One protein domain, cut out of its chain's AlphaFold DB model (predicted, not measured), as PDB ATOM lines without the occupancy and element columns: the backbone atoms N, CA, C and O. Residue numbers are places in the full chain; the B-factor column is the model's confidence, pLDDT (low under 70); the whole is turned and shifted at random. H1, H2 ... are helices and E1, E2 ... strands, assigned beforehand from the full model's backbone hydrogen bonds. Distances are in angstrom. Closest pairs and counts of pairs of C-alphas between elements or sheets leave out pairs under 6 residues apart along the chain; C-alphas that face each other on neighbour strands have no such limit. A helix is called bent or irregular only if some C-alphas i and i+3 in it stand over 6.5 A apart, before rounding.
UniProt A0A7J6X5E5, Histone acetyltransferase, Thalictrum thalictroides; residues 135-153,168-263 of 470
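What this domain is: This is residues 135 to 153 and 168 to 263 of the 470 residues of the protein "Histone acetyltransferase" of Thalictrum thalictroides (UniProt A0A7J6X5E5). A single antiparallel sheet, curled like part of a barrel, has two helices over one face, H2 running across the strands and H1 smaller. E4, the longest strand, turns back into E5 at one end and follows from E3 at the other. The 115 printed residues hold two named helices and five strands, in the order H1 E1 E2 H2 E3 E4 E5; the sheet runs E1 E2 E3 E4 E5, and the class is mixed. The whole is compact, with a radius of gyration of the C-alphas of 14.9 A and spans of 48 by 34 by 27 A.

How they stand to each other: E4, residues 225 to 242, bends by 94 degrees at residue 228. With E3, residues 211 to 222, and E5, residues 246 to 256, it forms two hairpins and a meander, each strand the antiparallel neighbour of the one before; within hydrogen-bond range are N 214 and O 235, 2.8 A, and N 236 and O 253, 2.8 A. E2, residues 168 to 177, neighbours E3 (N 172 and O 217, 2.8 A) and the edge strand E1, residues 145 to 152 (N 150 and O 171, 2.8 A). H1, residues 136 to 141, and H2, residues 181 to 197, lie on the same face, two layers of helices and sheet. H1's closest C-alpha pair with E4 is Arg 138 and Ala 229, 5.3 A. H2, at a height over the sheet of 9.6 A, has Val 194 closest to Leu 255 of E5, C-alphas 7.3 A apart. The helices only just touch, with 3 pairs of C-alphas within 8 A, the closest Val 140 and Ser 182, 5.8 A. Every O i to N i+4 pair is within hydrogen-bond range in H1, and 11 of 13 in H2, which is only just irregular: C-alphas 189 and 192 are 6.7 A apart.

Where its parts are: H1 begins at C-alpha 136 (40.319, -38.813, 37.211). E4 measures 41.4 A, E3 33.4 A and H2 24.7 A. E5 ends at C-alpha 256 (55.593, -35.288, 46.655).

The domain as a whole: The C-alphas farthest apart, Asp 223 and Pro 244, are 49.3 A apart. Residues 154 to 167 are not printed, with 6.1 A across the cut. The link from H2 to E3 is long. Residues 152, 153 and 224 are under 70 in pLDDT.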
ATOM      1  N   ASP A 135      41.144 -41.931  34.504       86.75
ATOM      2  CA  ASP A 135      41.013 -40.618  33.872       86.75
ATOM      3  C   ASP A 135      40.756 -39.490  34.879       86.75
ATOM      4  O   ASP A 135      40.622 -38.336  34.481       86.75
ATOM      5  N   TYR A 136      40.704 -39.783  36.183       89.88
ATOM      6  CA  TYR A 136      40.319 -38.813  37.211       89.88
ATOM      7  C   TYR A 136      41.224 -37.579  37.200       89.88
ATOM      8  O   TYR A 136      40.740 -36.464  37.016       89.88
ATOM      9  N   ILE A 137      42.544 -37.772  37.293       91.56
ATOM     10  CA  ILE A 137      43.502 -36.658  37.275       91.56
ATOM     11  C   ILE A 137      43.472 -35.911  35.942       91.56
ATOM     12  O   ILE A 137      43.494 -34.682  35.948       91.56
ATOM     13  N   ARG A 138      43.337 -36.624  34.813       89.88
ATOM     14  CA  ARG A 138      43.206 -36.007  33.482       89.88
ATOM     15  C   ARG A 138      41.981 -35.091  33.411       89.88
ATOM     16  O   ARG A 138      42.071 -33.981  32.893       89.88
ATOM     17  N   ASN A 139      40.852 -35.544  33.950       89.75
ATOM     18  CA  ASN A 139      39.607 -34.787  33.958       89.75
ATOM     19  C   ASN A 139      39.714 -33.559  34.865       89.75
ATOM     20  O   ASN A 139      39.352 -32.466  34.431       89.75
ATOM     21  N   VAL A 140      40.266 -33.709  36.074       89.56
ATOM     22  CA  VAL A 140      40.468 -32.582  36.997       89.56
ATOM     23  C   VAL A 140      41.362 -31.523  36.355       89.56
ATOM     24  O   VAL A 140      40.982 -30.357  36.296       89.56
ATOM     25  N   MET A 141      42.507 -31.914  35.790       87.31
ATOM     26  CA  MET A 141      43.481 -30.960  35.251       87.31
ATOM     27  C   MET A 141      43.062 -30.278  33.940       87.31
ATOM     28  O   MET A 141      43.704 -29.309  33.541       87.31
ATOM     29  N   SER A 142      42.001 -30.745  33.272       86.38
ATOM     30  CA  SER A 142      41.553 -30.213  31.973       86.38
ATOM     31  C   SER A 142      41.219 -28.713  31.992       86.38
ATOM     32  O   SER A 142      41.396 -28.034  30.984       86.38
ATOM     33  N   ASN A 143      40.804 -28.191  33.151       83.31
ATOM     34  CA  ASN A 143      40.459 -26.782  33.360       83.31
ATOM     35  C   ASN A 143      41.594 -25.961  34.006       83.31
ATOM     36  O   ASN A 143      41.377 -24.811  34.389       83.31
ATOM     37  N   GLY A 144      42.776 -26.553  34.195       89.12
ATOM     38  CA  GLY A 144      43.907 -25.918  34.869       89.12
ATOM     39  C   GLY A 144      44.806 -25.100  33.939       89.12
ATOM     40  O   GLY A 144      44.910 -25.358  32.741       89.12
ATOM     41  N   GLU A 145      45.515 -24.126  34.510       93.75
ATOM     42  CA  GLU A 145      46.548 -23.356  33.814       93.75
ATOM     43  C   GLU A 145      47.867 -24.144  33.822       93.75
ATOM     44  O   GLU A 145      48.449 -24.384  34.882       93.75
ATOM     45  N   VAL A 146      48.374 -24.544  32.652       94.62
ATOM     46  CA  VAL A 146      49.671 -25.235  32.572       94.62
ATOM     47  C   VAL A 146      50.811 -24.222  32.614       94.62
ATOM     48  O   VAL A 146      51.038 -23.491  31.653       94.62
ATOM     49  N   LEU A 147      51.558 -24.218  33.715       94.94
ATOM     50  CA  LEU A 147      52.653 -23.276  33.963       94.94
ATOM     51  C   LEU A 147      54.011 -23.785  33.476       94.94
ATOM     52  O   LEU A 147      54.931 -23.003  33.242       94.94
ATOM     53  N   HIS A 148      54.162 -25.104  33.368       92.44
ATOM     54  CA  HIS A 148      55.408 -25.732  32.948       92.44
ATOM     55  C   HIS A 148      55.150 -27.047  32.222       92.44
ATOM     56  O   HIS A 148      54.249 -27.792  32.607       92.44
ATOM     57  N   ARG A 149      55.973 -27.334  31.207       90.75
ATOM     58  CA  ARG A 149      56.020 -28.612  30.491       90.75
ATOM     59  C   ARG A 149      57.466 -28.985  30.195       90.75
ATOM     60  O   ARG A 149      58.204 -28.177  29.632       90.75
ATOM     61  N   GLU A 150      57.832 -30.212  30.527       86.31
ATOM     62  CA  GLU A 150      59.113 -30.821  30.189       86.31
ATOM     63  C   GLU A 150      58.852 -32.212  29.608       86.31
ATOM     64  O   GLU A 150      58.386 -33.118  30.301       86.31
ATOM     65  N   ALA A 151      59.109 -32.373  28.310       79.12
ATOM     66  CA  ALA A 151      58.987 -33.659  27.639       79.12
ATOM     67  C   ALA A 151      60.282 -34.452  27.819       79.12
ATOM     68  O   ALA A 151      61.371 -33.953  27.528       79.12
ATOM     69  N   THR A 152      60.170 -35.699  28.265       66.19
ATOM     70  CA  THR A 152      61.281 -36.647  28.239       66.19
ATOM     71  C   THR A 152      61.009 -37.631  27.112       66.19
ATOM     72  O   THR A 152      60.108 -38.465  27.206       66.19
ATOM     73  N   THR A 153      61.763 -37.536  26.018       53.09
ATOM     74  CA  THR A 153      61.694 -38.544  24.958       53.09
ATOM     75  C   THR A 153      62.263 -39.839  25.525       53.09
ATOM     76  O   THR A 153      63.461 -39.930  25.791       53.09
ATOM     77  N   THR A 168      54.816 -40.455  24.336       80.75
ATOM     78  CA  THR A 168      55.605 -39.350  24.893       80.75
ATOM     79  C   THR A 168      55.224 -39.165  26.355       80.75
ATOM     80  O   THR A 168      54.037 -39.078  26.679       80.75
ATOM     81  N   VAL A 169      56.225 -39.128  27.237       85.62
ATOM     82  CA  VAL A 169      56.040 -38.848  28.665       85.62
ATOM     83  C   VAL A 169      56.406 -37.392  28.922       85.62
ATOM     84  O   VAL A 169      57.527 -36.960  28.648       85.62
ATOM     85  N   GLU A 170      55.457 -36.632  29.452       88.62
ATOM     86  CA  GLU A 170      55.630 -35.221  29.775       88.62
ATOM     87  C   GLU A 170      55.401 -34.970  31.260       88.62
ATOM     88  O   GLU A 170      54.380 -35.363  31.822       88.62
ATOM     89  N   HIS A 171      56.319 -34.242  31.881       91.62
ATOM     90  CA  HIS A 171      56.149 -33.713  33.224       91.62
ATOM     91  C   HIS A 171      55.572 -32.303  33.131       91.62
ATOM     92  O   HIS A 171      56.119 -31.442  32.439       91.62
ATOM     93  N   GLN A 172      54.460 -32.052  33.819       94.44
ATOM     94  CA  GLN A 172      53.780 -30.760  33.800       94.44
ATOM     95  C   GLN A 172      53.510 -30.257  35.217       94.44
ATOM     96  O   GLN A 172      53.319 -31.046  36.142       94.44
ATOM     97  N   VAL A 173      53.477 -28.933  35.379       96.88
ATOM     98  CA  VAL A 173      52.960 -28.291  36.597       96.88
ATOM     99  C   VAL A 173      51.758 -27.444  36.230       96.88
ATOM    100  O   VAL A 173      51.845 -26.578  35.356       96.88
ATOM    101  N   ILE A 174      50.642 -27.714  36.897       96.62
ATOM    102  CA  ILE A 174      49.333 -27.158  36.568       96.62
ATOM    103  C   ILE A 174      48.811 -26.415  37.785       96.62
ATOM    104  O   ILE A 174      48.761 -26.978  38.876       96.62
ATOM    105  N   ARG A 175      48.436 -25.154  37.603       97.00
ATOM    106  CA  ARG A 175      47.833 -24.321  38.639       97.00
ATOM    107  C   ARG A 175      46.324 -24.336  38.514       97.00
ATOM    108  O   ARG A 175      45.774 -24.228  37.418       97.00
ATOM    109  N   MET A 176      45.661 -24.455  39.656       95.38
ATOM    110  CA  MET A 176      44.213 -24.537  39.744       95.38
ATOM    111  C   MET A 176      43.699 -23.790  40.975       95.38
ATOM    112  O   MET A 176      44.359 -23.758  42.014       95.38
ATOM    113  N   ALA A 177      42.505 -23.212  40.870       93.75
ATOM    114  CA  ALA A 177      41.807 -22.641  42.016       93.75
ATOM    115  C   ALA A 177      41.097 -23.754  42.800       93.75
ATOM    116  O   ALA A 177      40.371 -24.569  42.215       93.75
ATOM    117  N   VAL A 178      41.307 -23.792  44.119       91.62
ATOM    118  CA  VAL A 178      40.784 -24.872  44.976       91.62
ATOM    119  C   VAL A 178      39.260 -24.822  45.093       91.62
ATOM    120  O   VAL A 178      38.619 -25.863  45.170       91.62
ATOM    121  N   ASN A 179      38.668 -23.633  44.988       88.75
ATOM    122  CA  ASN A 179      37.220 -23.423  45.051       88.75
ATOM    123  C   ASN A 179      36.426 -23.978  43.857       88.75
ATOM    124  O   ASN A 179      35.197 -23.881  43.835       88.75
ATOM    125  N   SER A 180      37.095 -24.552  42.856       90.88
ATOM    126  CA  SER A 180      36.414 -25.321  41.816       90.88
ATOM    127  C   SER A 180      36.033 -26.708  42.339       90.88
ATOM    128  O   SER A 180      36.845 -27.382  42.966       90.88
ATOM    129  N   MET A 181      34.805 -27.159  42.052       90.94
ATOM    130  CA  MET A 181      34.240 -28.398  42.615       90.94
ATOM    131  C   MET A 181      35.182 -29.604  42.476       90.94
ATOM    132  O   MET A 181      35.517 -30.252  43.461       90.94
ATOM    133  N   SER A 182      35.691 -29.856  41.266       92.25
ATOM    134  CA  SER A 182      36.562 -31.005  40.985       92.25
ATOM    135  C   SER A 182      37.917 -30.941  41.696       92.25
ATOM    136  O   SER A 182      38.513 -31.976  41.981       92.25
ATOM    137  N   VAL A 183      38.430 -29.735  41.950       93.06
ATOM    138  CA  VAL A 183      39.728 -29.537  42.611       93.06
ATOM    139  C   VAL A 183      39.573 -29.602  44.123       93.06
ATOM    140  O   VAL A 183      40.413 -30.212  44.777       93.06
ATOM    141  N   GLY A 184      38.492 -29.039  44.668       93.88
ATOM    142  CA  GLY A 184      38.125 -29.195  46.071       93.88
ATOM    143  C   GLY A 184      37.922 -30.666  46.434       93.88
ATOM    144  O   GLY A 184      38.515 -31.139  47.398       93.88
ATOM    145  N   GLU A 185      37.190 -31.425  45.611       93.62
ATOM    146  CA  GLU A 185      37.031 -32.877  45.780       93.62
ATOM    147  C   GLU A 185      38.371 -33.624  45.722       93.62
ATOM    148  O   GLU A 185      38.639 -34.473  46.573       93.62
ATOM    149  N   LEU A 186      39.238 -33.296  44.751       94.56
ATOM    150  CA  LEU A 186      40.583 -33.874  44.682       94.56
ATOM    151  C   LEU A 186      41.372 -33.563  45.958       94.56
ATOM    152  O   LEU A 186      41.988 -34.464  46.520       94.56
ATOM    153  N   TYR A 187      41.343 -32.315  46.429       95.38
ATOM    154  CA  TYR A 187      42.028 -31.919  47.655       95.38
ATOM    155  C   TYR A 187      41.516 -32.704  48.864       95.38
ATOM    156  O   TYR A 187      42.330 -33.252  49.602       95.38
ATOM    157  N   CYS A 188      40.198 -32.852  49.030       94.12
ATOM    158  CA  CYS A 188      39.614 -33.657  50.105       94.12
ATOM    159  C   CYS A 188      40.128 -35.105  50.100       94.12
ATOM    160  O   CYS A 188      40.377 -35.664  51.164       94.12
ATOM    161  N   ARG A 189      40.365 -35.698  48.921       94.25
ATOM    162  CA  ARG A 189      40.975 -37.036  48.818       94.25
ATOM    163  C   ARG A 189      42.485 -37.057  49.075       94.25
ATOM    164  O   ARG A 189      43.041 -38.105  49.383       94.25
ATOM    165  N   LEU A 190      43.163 -35.917  48.956       95.56
ATOM    166  CA  LEU A 190      44.584 -35.766  49.285       95.56
ATOM    167  C   LEU A 190      44.819 -35.457  50.770       95.56
ATOM    168  O   LEU A 190      45.910 -35.739  51.264       95.56
ATOM    169  N   VAL A 191      43.820 -34.929  51.488       95.44
ATOM    170  CA  VAL A 191      43.896 -34.617  52.929       95.44
ATOM    171  C   VAL A 191      44.462 -35.772  53.763       95.44
ATOM    172  O   VAL A 191      45.363 -35.499  54.555       95.44
ATOM    173  N   PRO A 192      44.056 -37.046  53.582       95.44
ATOM    174  CA  PRO A 192      44.637 -38.140  54.354       95.44
ATOM    175  C   PRO A 192      46.156 -38.244  54.201       95.44
ATOM    176  O   PRO A 192      46.865 -38.445  55.178       95.44
ATOM    177  N   LEU A 193      46.691 -38.040  52.995       95.69
ATOM    178  CA  LEU A 193      48.139 -38.055  52.772       95.69
ATOM    179  C   LEU A 193      48.840 -36.874  53.445       95.69
ATOM    180  O   LEU A 193      49.969 -37.023  53.899       95.69
ATOM    181  N   VAL A 194      48.181 -35.716  53.513       94.50
ATOM    182  CA  VAL A 194      48.695 -34.542  54.230       94.50
ATOM    183  C   VAL A 194      48.762 -34.828  55.727       94.50
ATOM    184  O   VAL A 194      49.833 -34.698  56.304       94.50
ATOM    185  N   LEU A 195      47.667 -35.314  56.316       93.50
ATOM    186  CA  LEU A 195      47.585 -35.659  57.737       93.50
ATOM    187  C   LEU A 195      48.601 -36.735  58.148       93.50
ATOM    188  O   LEU A 195      49.135 -36.698  59.251       93.50
ATOM    189  N   LEU A 196      48.874 -37.696  57.261       94.56
ATOM    190  CA  LEU A 196      49.806 -38.790  57.530       94.56
ATOM    191  C   LEU A 196      51.281 -38.386  57.379       94.56
ATOM    192  O   LEU A 196      52.131 -38.954  58.062       94.56
ATOM    193  N   LEU A 197      51.602 -37.463  56.463       94.69
ATOM    194  CA  LEU A 197      52.980 -37.218  56.005       94.69
ATOM    195  C   LEU A 197      53.488 -35.788  56.236       94.69
ATOM    196  O   LEU A 197      54.657 -35.515  55.964       94.69
ATOM    197  N   VAL A 198      52.636 -34.870  56.694       92.06
ATOM    198  CA  VAL A 198      52.997 -33.478  56.984       92.06
ATOM    199  C   VAL A 198      52.641 -33.163  58.432       92.06
ATOM    200  O   VAL A 198      51.467 -33.156  58.806       92.06
ATOM    201  N   ASP A 199      53.668 -32.897  59.237       88.56
ATOM    202  CA  ASP A 199      53.518 -32.623  60.667       88.56
ATOM    203  C   ASP A 199      52.777 -31.302  60.898       88.56
ATOM    204  O   ASP A 199      52.909 -30.367  60.104       88.56
ATOM    205  N   GLY A 200      51.971 -31.240  61.957       85.56
ATOM    206  CA  GLY A 200      51.168 -30.062  62.303       85.56
ATOM    207  C   GLY A 200      50.152 -29.639  61.234       85.56
ATOM    208  O   GLY A 200      49.635 -28.521  61.277       85.56
ATOM    209  N   SER A 201      49.872 -30.494  60.248       88.75
ATOM    210  CA  SER A 201      49.018 -30.129  59.125       88.75
ATOM    211  C   SER A 201      47.528 -30.166  59.467       88.75
ATOM    212  O   SER A 201      47.047 -30.974  60.259       88.75
ATOM    213  N   SER A 202      46.769 -29.290  58.810       91.62
ATOM    214  CA  SER A 202      45.309 -29.248  58.885       91.62
ATOM    215  C   SER A 202      44.703 -29.059  57.492       91.62
ATOM    216  O   SER A 202      45.313 -28.372  56.667       91.62
ATOM    217  N   PRO A 203      43.505 -29.592  57.202       94.25
ATOM    218  CA  PRO A 203      42.820 -29.332  55.935       94.25
ATOM    219  C   PRO A 203      42.631 -27.826  55.685       94.25
ATOM    220  O   PRO A 203      42.286 -27.084  56.604       94.25
ATOM    221  N   ILE A 204      42.846 -27.370  54.447       95.44
ATOM    222  CA  ILE A 204      42.582 -25.974  54.059       95.44
ATOM    223  C   ILE A 204      41.087 -25.737  53.809       95.44
ATOM    224  O   ILE A 204      40.332 -26.664  53.509       95.44
ATOM    225  N   ASP A 205      40.668 -24.472  53.858       95.38
ATOM    226  CA  ASP A 205      39.322 -24.068  53.446       95.38
ATOM    227  C   ASP A 205      39.209 -24.054  51.915       95.38
ATOM    228  O   ASP A 205      39.613 -23.099  51.250       95.38
ATOM    229  N   VAL A 206      38.627 -25.116  51.356       95.00
ATOM    230  CA  VAL A 206      38.421 -25.249  49.908       95.00
ATOM    231  C   VAL A 206      37.448 -24.216  49.332       95.00
ATOM    232  O   VAL A 206      37.372 -24.078  48.117       95.00
ATOM    233  N   THR A 207      36.703 -23.482  50.164       94.94
ATOM    234  CA  THR A 207      35.750 -22.462  49.708       94.94
ATOM    235  C   THR A 207      36.387 -21.080  49.530       94.94
ATOM    236  O   THR A 207      35.849 -20.263  48.775       94.94
ATOM    237  N   ASP A 208      37.543 -20.816  50.153       95.62
ATOM    238  CA  ASP A 208      38.246 -19.536  50.016       95.62
ATOM    239  C   ASP A 208      38.977 -19.466  48.655       95.62
ATOM    240  O   ASP A 208      39.905 -20.240  48.394       95.62
ATOM    241  N   PRO A 209      38.614 -18.516  47.767       93.69
ATOM    242  CA  PRO A 209      39.205 -18.382  46.434       93.69
ATOM    243  C   PRO A 209      40.688 -17.984  46.436       93.69
ATOM    244  O   PRO A 209      41.312 -17.960  45.376       93.69
ATOM    245  N   ARG A 210      41.264 -17.617  47.587       95.69
ATOM    246  CA  ARG A 210      42.693 -17.289  47.718       95.69
ATOM    247  C   ARG A 210      43.584 -18.524  47.814       95.69
ATOM    248  O   ARG A 210      44.806 -18.369  47.733       95.69
ATOM    249  N   TRP A 211      42.996 -19.706  47.998       97.62
ATOM    250  CA  TRP A 211      43.708 -20.973  47.906       97.62
ATOM    251  C   TRP A 211      43.876 -21.405  46.453       97.62
ATOM    252  O   TRP A 211      42.921 -21.581  45.693       97.62
ATOM    253  N   GLU A 212      45.129 -21.638  46.096       96.62
ATOM    254  CA  GLU A 212      45.545 -22.190  44.817       96.62
ATOM    255  C   GLU A 212      46.260 -23.521  45.072       96.62
ATOM    256  O   GLU A 212      47.024 -23.656  46.032       96.62
ATOM    257  N   ILE A 213      46.038 -24.507  44.206       97.25
ATOM    258  CA  ILE A 213      46.778 -25.768  44.215       97.25
ATOM    259  C   ILE A 213      47.602 -25.894  42.940       97.25
ATOM    260  O   ILE A 213      47.152 -25.586  41.836       97.25
ATOM    261  N   TYR A 214      48.834 -26.351  43.111       98.19
ATOM    262  CA  TYR A 214      49.782 -26.609  42.044       98.19
ATOM    263  C   TYR A 214      50.015 -28.108  41.984       98.19
ATOM    264  O   TYR A 214      50.549 -28.675  42.931       98.19
ATOM    265  N   LEU A 215      49.618 -28.750  40.892       97.50
ATOM    266  CA  LEU A 215      49.741 -30.191  40.692       97.50
ATOM    267  C   LEU A 215      50.953 -30.477  39.806       97.50
ATOM    268  O   LEU A 215      51.016 -29.989  38.679       97.50
ATOM    269  N   ALA A 216      51.900 -31.277  40.294       97.19
ATOM    270  CA  ALA A 216      52.944 -31.873  39.467       97.19
ATOM    271  C   ALA A 216      52.423 -33.201  38.912       97.19
ATOM    272  O   ALA A 216      52.108 -34.109  39.683       97.19
ATOM    273  N   VAL A 217      52.332 -33.318  37.590       95.50
ATOM    274  CA  VAL A 217      51.739 -34.477  36.915       95.50
ATOM    275  C   VAL A 217      52.673 -35.052  35.856       95.50
ATOM    276  O   VAL A 217      53.361 -34.313  35.155       95.50
ATOM    277  N   GLU A 218      52.671 -36.373  35.717       93.50
ATOM    278  CA  GLU A 218      53.219 -37.083  34.562       93.50
ATOM    279  C   GLU A 218      52.062 -37.399  33.613       93.50
ATOM    280  O   GLU A 218      51.130 -38.116  33.978       93.50
ATOM    281  N   SER A 219      52.106 -36.860  32.399       89.31
ATOM    282  CA  SER A 219      51.146 -37.154  31.338       89.31
ATOM    283  C   SER A 219      51.783 -38.069  30.301       89.31
ATOM    284  O   SER A 219      52.909 -37.841  29.864       89.31
ATOM    285  N   LYS A 220      51.053 -39.104  29.894       86.81
ATOM    286  CA  LYS A 220      51.418 -39.997  28.795       86.81
ATOM    287  C   LYS A 220      50.522 -39.693  27.614       86.81
ATOM    288  O   LYS A 220      49.302 -39.770  27.752       86.81
ATOM    289  N   SER A 221      51.121 -39.392  26.473       83.94
ATOM    290  CA  SER A 221      50.399 -39.030  25.253       83.94
ATOM    291  C   SER A 221      50.797 -39.937  24.095       83.94
ATOM    292  O   SER A 221      51.957 -40.335  24.001       83.94
ATOM    293  N   ASN A 222      49.848 -40.246  23.216       81.12
ATOM    294  CA  ASN A 222      50.076 -40.882  21.917       81.12
ATOM    295  C   ASN A 222      49.604 -39.943  20.787       81.12
ATOM    296  O   ASN A 222      49.173 -38.817  21.048       81.12
ATOM    297  N   ASP A 223      49.635 -40.416  19.538       73.88
ATOM    298  CA  ASP A 223      49.196 -39.653  18.354       73.88
ATOM    299  C   ASP A 223      47.726 -39.177  18.420       73.88
ATOM    300  O   ASP A 223      47.308 -38.327  17.636       73.88
ATOM    301  N   GLN A 224      46.933 -39.709  19.357       69.38
ATOM    302  CA  GLN A 224      45.515 -39.401  19.560       69.38
ATOM    303  C   GLN A 224      45.268 -38.461  20.759       69.38
ATOM    304  O   GLN A 224      44.131 -38.043  20.972       69.38
ATOM    305  N   GLY A 225      46.305 -38.094  21.525       74.06
ATOM    306  CA  GLY A 225      46.224 -37.177  22.669       74.06
ATOM    307  C   GLY A 225      46.732 -37.778  23.984       74.06
ATOM    308  O   GLY A 225      47.500 -38.736  23.989       74.06
ATOM    309  N   VAL A 226      46.330 -37.195  25.120       76.19
ATOM    310  CA  VAL A 226      46.729 -37.669  26.460       76.19
ATOM    311  C   VAL A 226      45.974 -38.957  26.801       76.19
ATOM    312  O   VAL A 226      44.755 -38.948  26.966       76.19
ATOM    313  N   VAL A 227      46.711 -40.056  26.949       79.69
ATOM    314  CA  VAL A 227      46.217 -41.414  27.239       79.69
ATOM    315  C   VAL A 227      46.227 -41.725  28.731       79.69
ATOM    316  O   VAL A 227      45.461 -42.571  29.182       79.69
ATOM    317  N   GLY A 228      47.042 -41.029  29.526       83.38
ATOM    318  CA  GLY A 228      47.121 -41.217  30.977       83.38
ATOM    319  C   GLY A 228      47.685 -39.992  31.679       83.38
ATOM    320  O   GLY A 228      48.543 -39.314  31.122       83.38
ATOM    321  N   ALA A 229      47.228 -39.719  32.901       90.12
ATOM    322  CA  ALA A 229      47.811 -38.695  33.763       90.12
ATOM    323  C   ALA A 229      47.977 -39.241  35.183       90.12
ATOM    324  O   ALA A 229      47.056 -39.834  35.742       90.12
ATOM    325  N   LYS A 230      49.157 -39.038  35.762       92.25
ATOM    326  CA  LYS A 230      49.519 -39.487  37.105       92.25
ATOM    327  C   LYS A 230      49.932 -38.285  37.941       92.25
ATOM    328  O   LYS A 230      50.798 -37.517  37.529       92.25
ATOM    329  N   LEU A 231      49.341 -38.137  39.125       95.81
ATOM    330  CA  LEU A 231      49.774 -37.129  40.088       95.81
ATOM    331  C   LEU A 231      51.089 -37.580  40.734       95.81
ATOM    332  O   LEU A 231      51.190 -38.693  41.242       95.81
ATOM    333  N   LEU A 232      52.096 -36.713  40.705       96.75
ATOM    334  CA  LEU A 232      53.408 -36.948  41.308       96.75
ATOM    335  C   LEU A 232      53.533 -36.258  42.667       96.75
ATOM    336  O   LEU A 232      54.227 -36.738  43.561       96.75
ATOM    337  N   GLY A 233      52.864 -35.120  42.818       97.31
ATOM    338  CA  GLY A 233      52.856 -34.314  44.028       97.31
ATOM    339  C   GLY A 233      52.061 -33.034  43.834       97.31
ATOM    340  O   GLY A 233      51.617 -32.732  42.725       97.31
ATOM    341  N   PHE A 234      51.903 -32.265  44.903       97.88
ATOM    342  CA  PHE A 234      51.219 -30.985  44.851       97.88
ATOM    343  C   PHE A 234      51.781 -29.973  45.851       97.88
ATOM    344  O   PHE A 234      52.522 -30.323  46.772       97.88
ATOM    345  N   ALA A 235      51.403 -28.712  45.662       98.19
ATOM    346  CA  ALA A 235      51.571 -27.652  46.642       98.19
ATOM    347  C   ALA A 235      50.271 -26.851  46.795       98.19
ATOM    348  O   ALA A 235      49.736 -26.371  45.797       98.19
ATOM    349  N   ALA A 236      49.784 -26.687  48.025       97.88
ATOM    350  CA  ALA A 236      48.705 -25.762  48.361       97.88
ATOM    351  C   ALA A 236      49.303 -24.420  48.798       97.88
ATOM    352  O   ALA A 236      50.164 -24.358  49.682       97.88
ATOM    353  N   VAL A 237      48.861 -23.339  48.161       98.31
ATOM    354  CA  VAL A 237      49.432 -21.999  48.310       98.31
ATOM    355  C   VAL A 237      48.319 -21.004  48.590       98.31
ATOM    356  O   VAL A 237      47.338 -20.936  47.855       98.31
ATOM    357  N   TYR A 238      48.494 -20.202  49.638       98.12
ATOM    358  CA  TYR A 238      47.589 -19.110  49.961       98.12
ATOM    359  C   TYR A 238      48.129 -17.777  49.454       98.12
ATOM    360  O   TYR A 238      49.306 -17.445  49.647       98.12
ATOM    361  N   ARG A 239      47.252 -16.973  48.855       97.38
ATOM    362  CA  ARG A 239      47.566 -15.615  48.407       97.38
ATOM    363  C   ARG A 239      47.143 -14.581  49.452       97.38
ATOM    364  O   ARG A 239      45.998 -14.131  49.484       97.38
ATOM    365  N   PHE A 240      48.091 -14.150  50.281       97.25
ATOM    366  CA  PHE A 240      47.872 -13.062  51.235       97.25
ATOM    367  C   PHE A 240      47.862 -11.711  50.530       97.25
ATOM    368  O   PHE A 240      48.739 -11.427  49.718       97.25
ATOM    369  N   TYR A 241      46.920 -10.842  50.893       96.06
ATOM    370  CA  TYR A 241      46.986  -9.434  50.517       96.06
ATOM    371  C   TYR A 241      48.184  -8.759  51.196       96.06
ATOM    372  O   TYR A 241      48.425  -8.949  52.389       96.06
ATOM    373  N   TYR A 242      48.926  -7.963  50.432       92.62
ATOM    374  CA  TYR A 242      50.040  -7.162  50.919       92.62
ATOM    375  C   TYR A 242      49.842  -5.705  50.493       92.62
ATOM    376  O   TYR A 242      49.874  -5.376  49.308       92.62
ATOM    377  N   TYR A 243      49.631  -4.823  51.470       89.94
ATOM    378  CA  TYR A 243      49.383  -3.400  51.234       89.94
ATOM    379  C   TYR A 243      50.535  -2.727  50.449       89.94
ATOM    380  O   TYR A 243      51.702  -3.030  50.712       89.94
ATOM    381  N   PRO A 244      50.258  -1.768  49.539       88.19
ATOM    382  CA  PRO A 244      48.934  -1.241  49.178       88.19
ATOM    383  C   PRO A 244      48.174  -2.063  48.132       88.19
ATOM    384  O   PRO A 244      46.956  -2.162  48.217       88.19
ATOM    385  N   GLU A 245      48.857  -2.673  47.166       87.75
ATOM    386  CA  GLU A 245      48.217  -3.367  46.034       87.75
ATOM    387  C   GLU A 245      49.070  -4.551  45.550       87.75
ATOM    388  O   GLU A 245      49.274  -4.760  44.358       87.75
ATOM    389  N   SER A 246      49.643  -5.318  46.476       93.19
ATOM    390  CA  SER A 246      50.432  -6.509  46.159       93.19
ATOM    391  C   SER A 246      49.870  -7.742  46.863       93.19
ATOM    392  O   SER A 246      48.883  -7.689  47.600       93.19
ATOM    393  N   SER A 247      50.511  -8.880  46.633       96.06
ATOM    394  CA  SER A 247      50.209 -10.129  47.316       96.06
ATOM    395  C   SER A 247      51.483 -10.831  47.761       96.06
ATOM    396  O   SER A 247      52.524 -10.678  47.131       96.06
ATOM    397  N   ARG A 248      51.396 -11.642  48.813       97.56
ATOM    398  CA  ARG A 248      52.435 -12.580  49.247       97.56
ATOM    399  C   ARG A 248      51.932 -13.994  49.011       97.56
ATOM    400  O   ARG A 248      50.836 -14.332  49.453       97.56
ATOM    401  N   LEU A 249      52.743 -14.817  48.355       98.25
ATOM    402  CA  LEU A 249      52.456 -16.244  48.255       98.25
ATOM    403  C   LEU A 249      52.985 -16.930  49.511       98.25
ATOM    404  O   LEU A 249      54.163 -16.787  49.850       98.25
ATOM    405  N   ARG A 250      52.123 -17.659  50.217       98.19
ATOM    406  CA  ARG A 250      52.533 -18.545  51.305       98.19
ATOM    407  C   ARG A 250      52.252 -19.977  50.900       98.19
ATOM    408  O   ARG A 250      51.103 -20.377  50.770       98.19
ATOM    409  N   ILE A 251      53.318 -20.729  50.693       98.06
ATOM    410  CA  ILE A 251      53.250 -22.169  50.503       98.06
ATOM    411  C   ILE A 251      52.869 -22.770  51.855       98.06
ATOM    412  O   ILE A 251      53.613 -22.595  52.817       98.06
ATOM    413  N   SER A 252      51.704 -23.407  51.933       96.56
ATOM    414  CA  SER A 252      51.187 -23.976  53.179       96.56
ATOM    415  C   SER A 252      51.501 -25.463  53.272       96.56
ATOM    416  O   SER A 252      52.119 -25.916  54.224       96.56
ATOM    417  N   GLN A 253      51.163 -26.215  52.223       96.19
ATOM    418  CA  GLN A 253      51.383 -27.659  52.168       96.19
ATOM    419  C   GLN A 253      52.144 -27.988  50.892       96.19
ATOM    420  O   GLN A 253      51.783 -27.499  49.823       96.19
ATOM    421  N   VAL A 254      53.179 -28.821  50.982       96.31
ATOM    422  CA  VAL A 254      53.872 -29.383  49.815       96.31
ATOM    423  C   VAL A 254      54.115 -30.850  50.069       96.31
ATOM    424  O   VAL A 254      54.758 -31.207  51.051       96.31
ATOM    425  N   LEU A 255      53.656 -31.691  49.151       96.75
ATOM    426  CA  LEU A 255      53.859 -33.124  49.242       96.75
ATOM    427  C   LEU A 255      54.179 -33.690  47.863       96.75
ATOM    428  O   LEU A 255      53.404 -33.556  46.920       96.75
ATOM    429  N   VAL A 256      55.321 -34.361  47.757       97.12
ATOM    430  CA  VAL A 256      55.593 -35.288  46.655       97.12
ATOM    431  C   VAL A 256      55.200 -36.669  47.145       97.12
ATOM    432  O   VAL A 256      55.631 -37.066  48.232       97.12
ATOM    433  N   LEU A 257      54.391 -37.391  46.368       96.25
ATOM    434  CA  LEU A 257      53.943 -38.715  46.787       96.25
ATOM    435  C   LEU A 257      55.169 -39.615  47.010       96.25
ATOM    436  O   LEU A 257      56.084 -39.595  46.179       96.25
ATOM    437  N   PRO A 258      55.199 -40.407  48.095       95.19
ATOM    438  CA  PRO A 258      56.370 -41.187  48.497       95.19
ATOM    439  C   PRO A 258      57.083 -41.978  47.379       95.19
ATOM    440  O   PRO A 258      58.304 -41.849  47.271       95.19
ATOM    441  N   PRO A 259      56.391 -42.669  46.444       93.56
ATOM    442  CA  PRO A 259      57.050 -43.421  45.364       93.56
ATOM    443  C   PRO A 259      57.798 -42.545  44.339       93.56
ATOM    444  O   PRO A 259      58.556 -43.042  43.493       93.56
ATOM    445  N   TYR A 260      57.567 -41.230  44.366       94.50
ATOM    446  CA  TYR A 260      58.147 -40.256  43.442       94.50
ATOM    447  C   TYR A 260      59.101 -39.269  44.131       94.50
ATOM    448  O   TYR A 260      59.646 -38.372  43.485       94.50
ATOM    449  N   GLN A 261      59.359 -39.435  45.430       93.88
ATOM    450  CA  GLN A 261      60.352 -38.633  46.141       93.88
ATOM    451  C   GLN A 261      61.776 -38.909  45.627       93.88
ATOM    452  O   GLN A 261      62.053 -39.917  44.981       93.88
ATOM    453  N   GLY A 262      62.689 -37.953  45.833       90.44
ATOM    454  CA  GLY A 262      64.076 -38.045  45.353       90.44
ATOM    455  C   GLY A 262      64.275 -37.852  43.839       90.44
ATOM    456  O   GLY A 262      65.411 -37.749  43.392       90.44
ATOM    457  N   LYS A 263      63.197 -37.726  43.048       92.44
ATOM    458  CA  LYS A 263      63.244 -37.579  41.575       92.44
ATOM    459  C   LYS A 263      63.176 -36.128  41.073       92.44
ATOM    460  O   LYS A 263      63.046 -35.882  39.883       92.44
TER     461      LYS A 263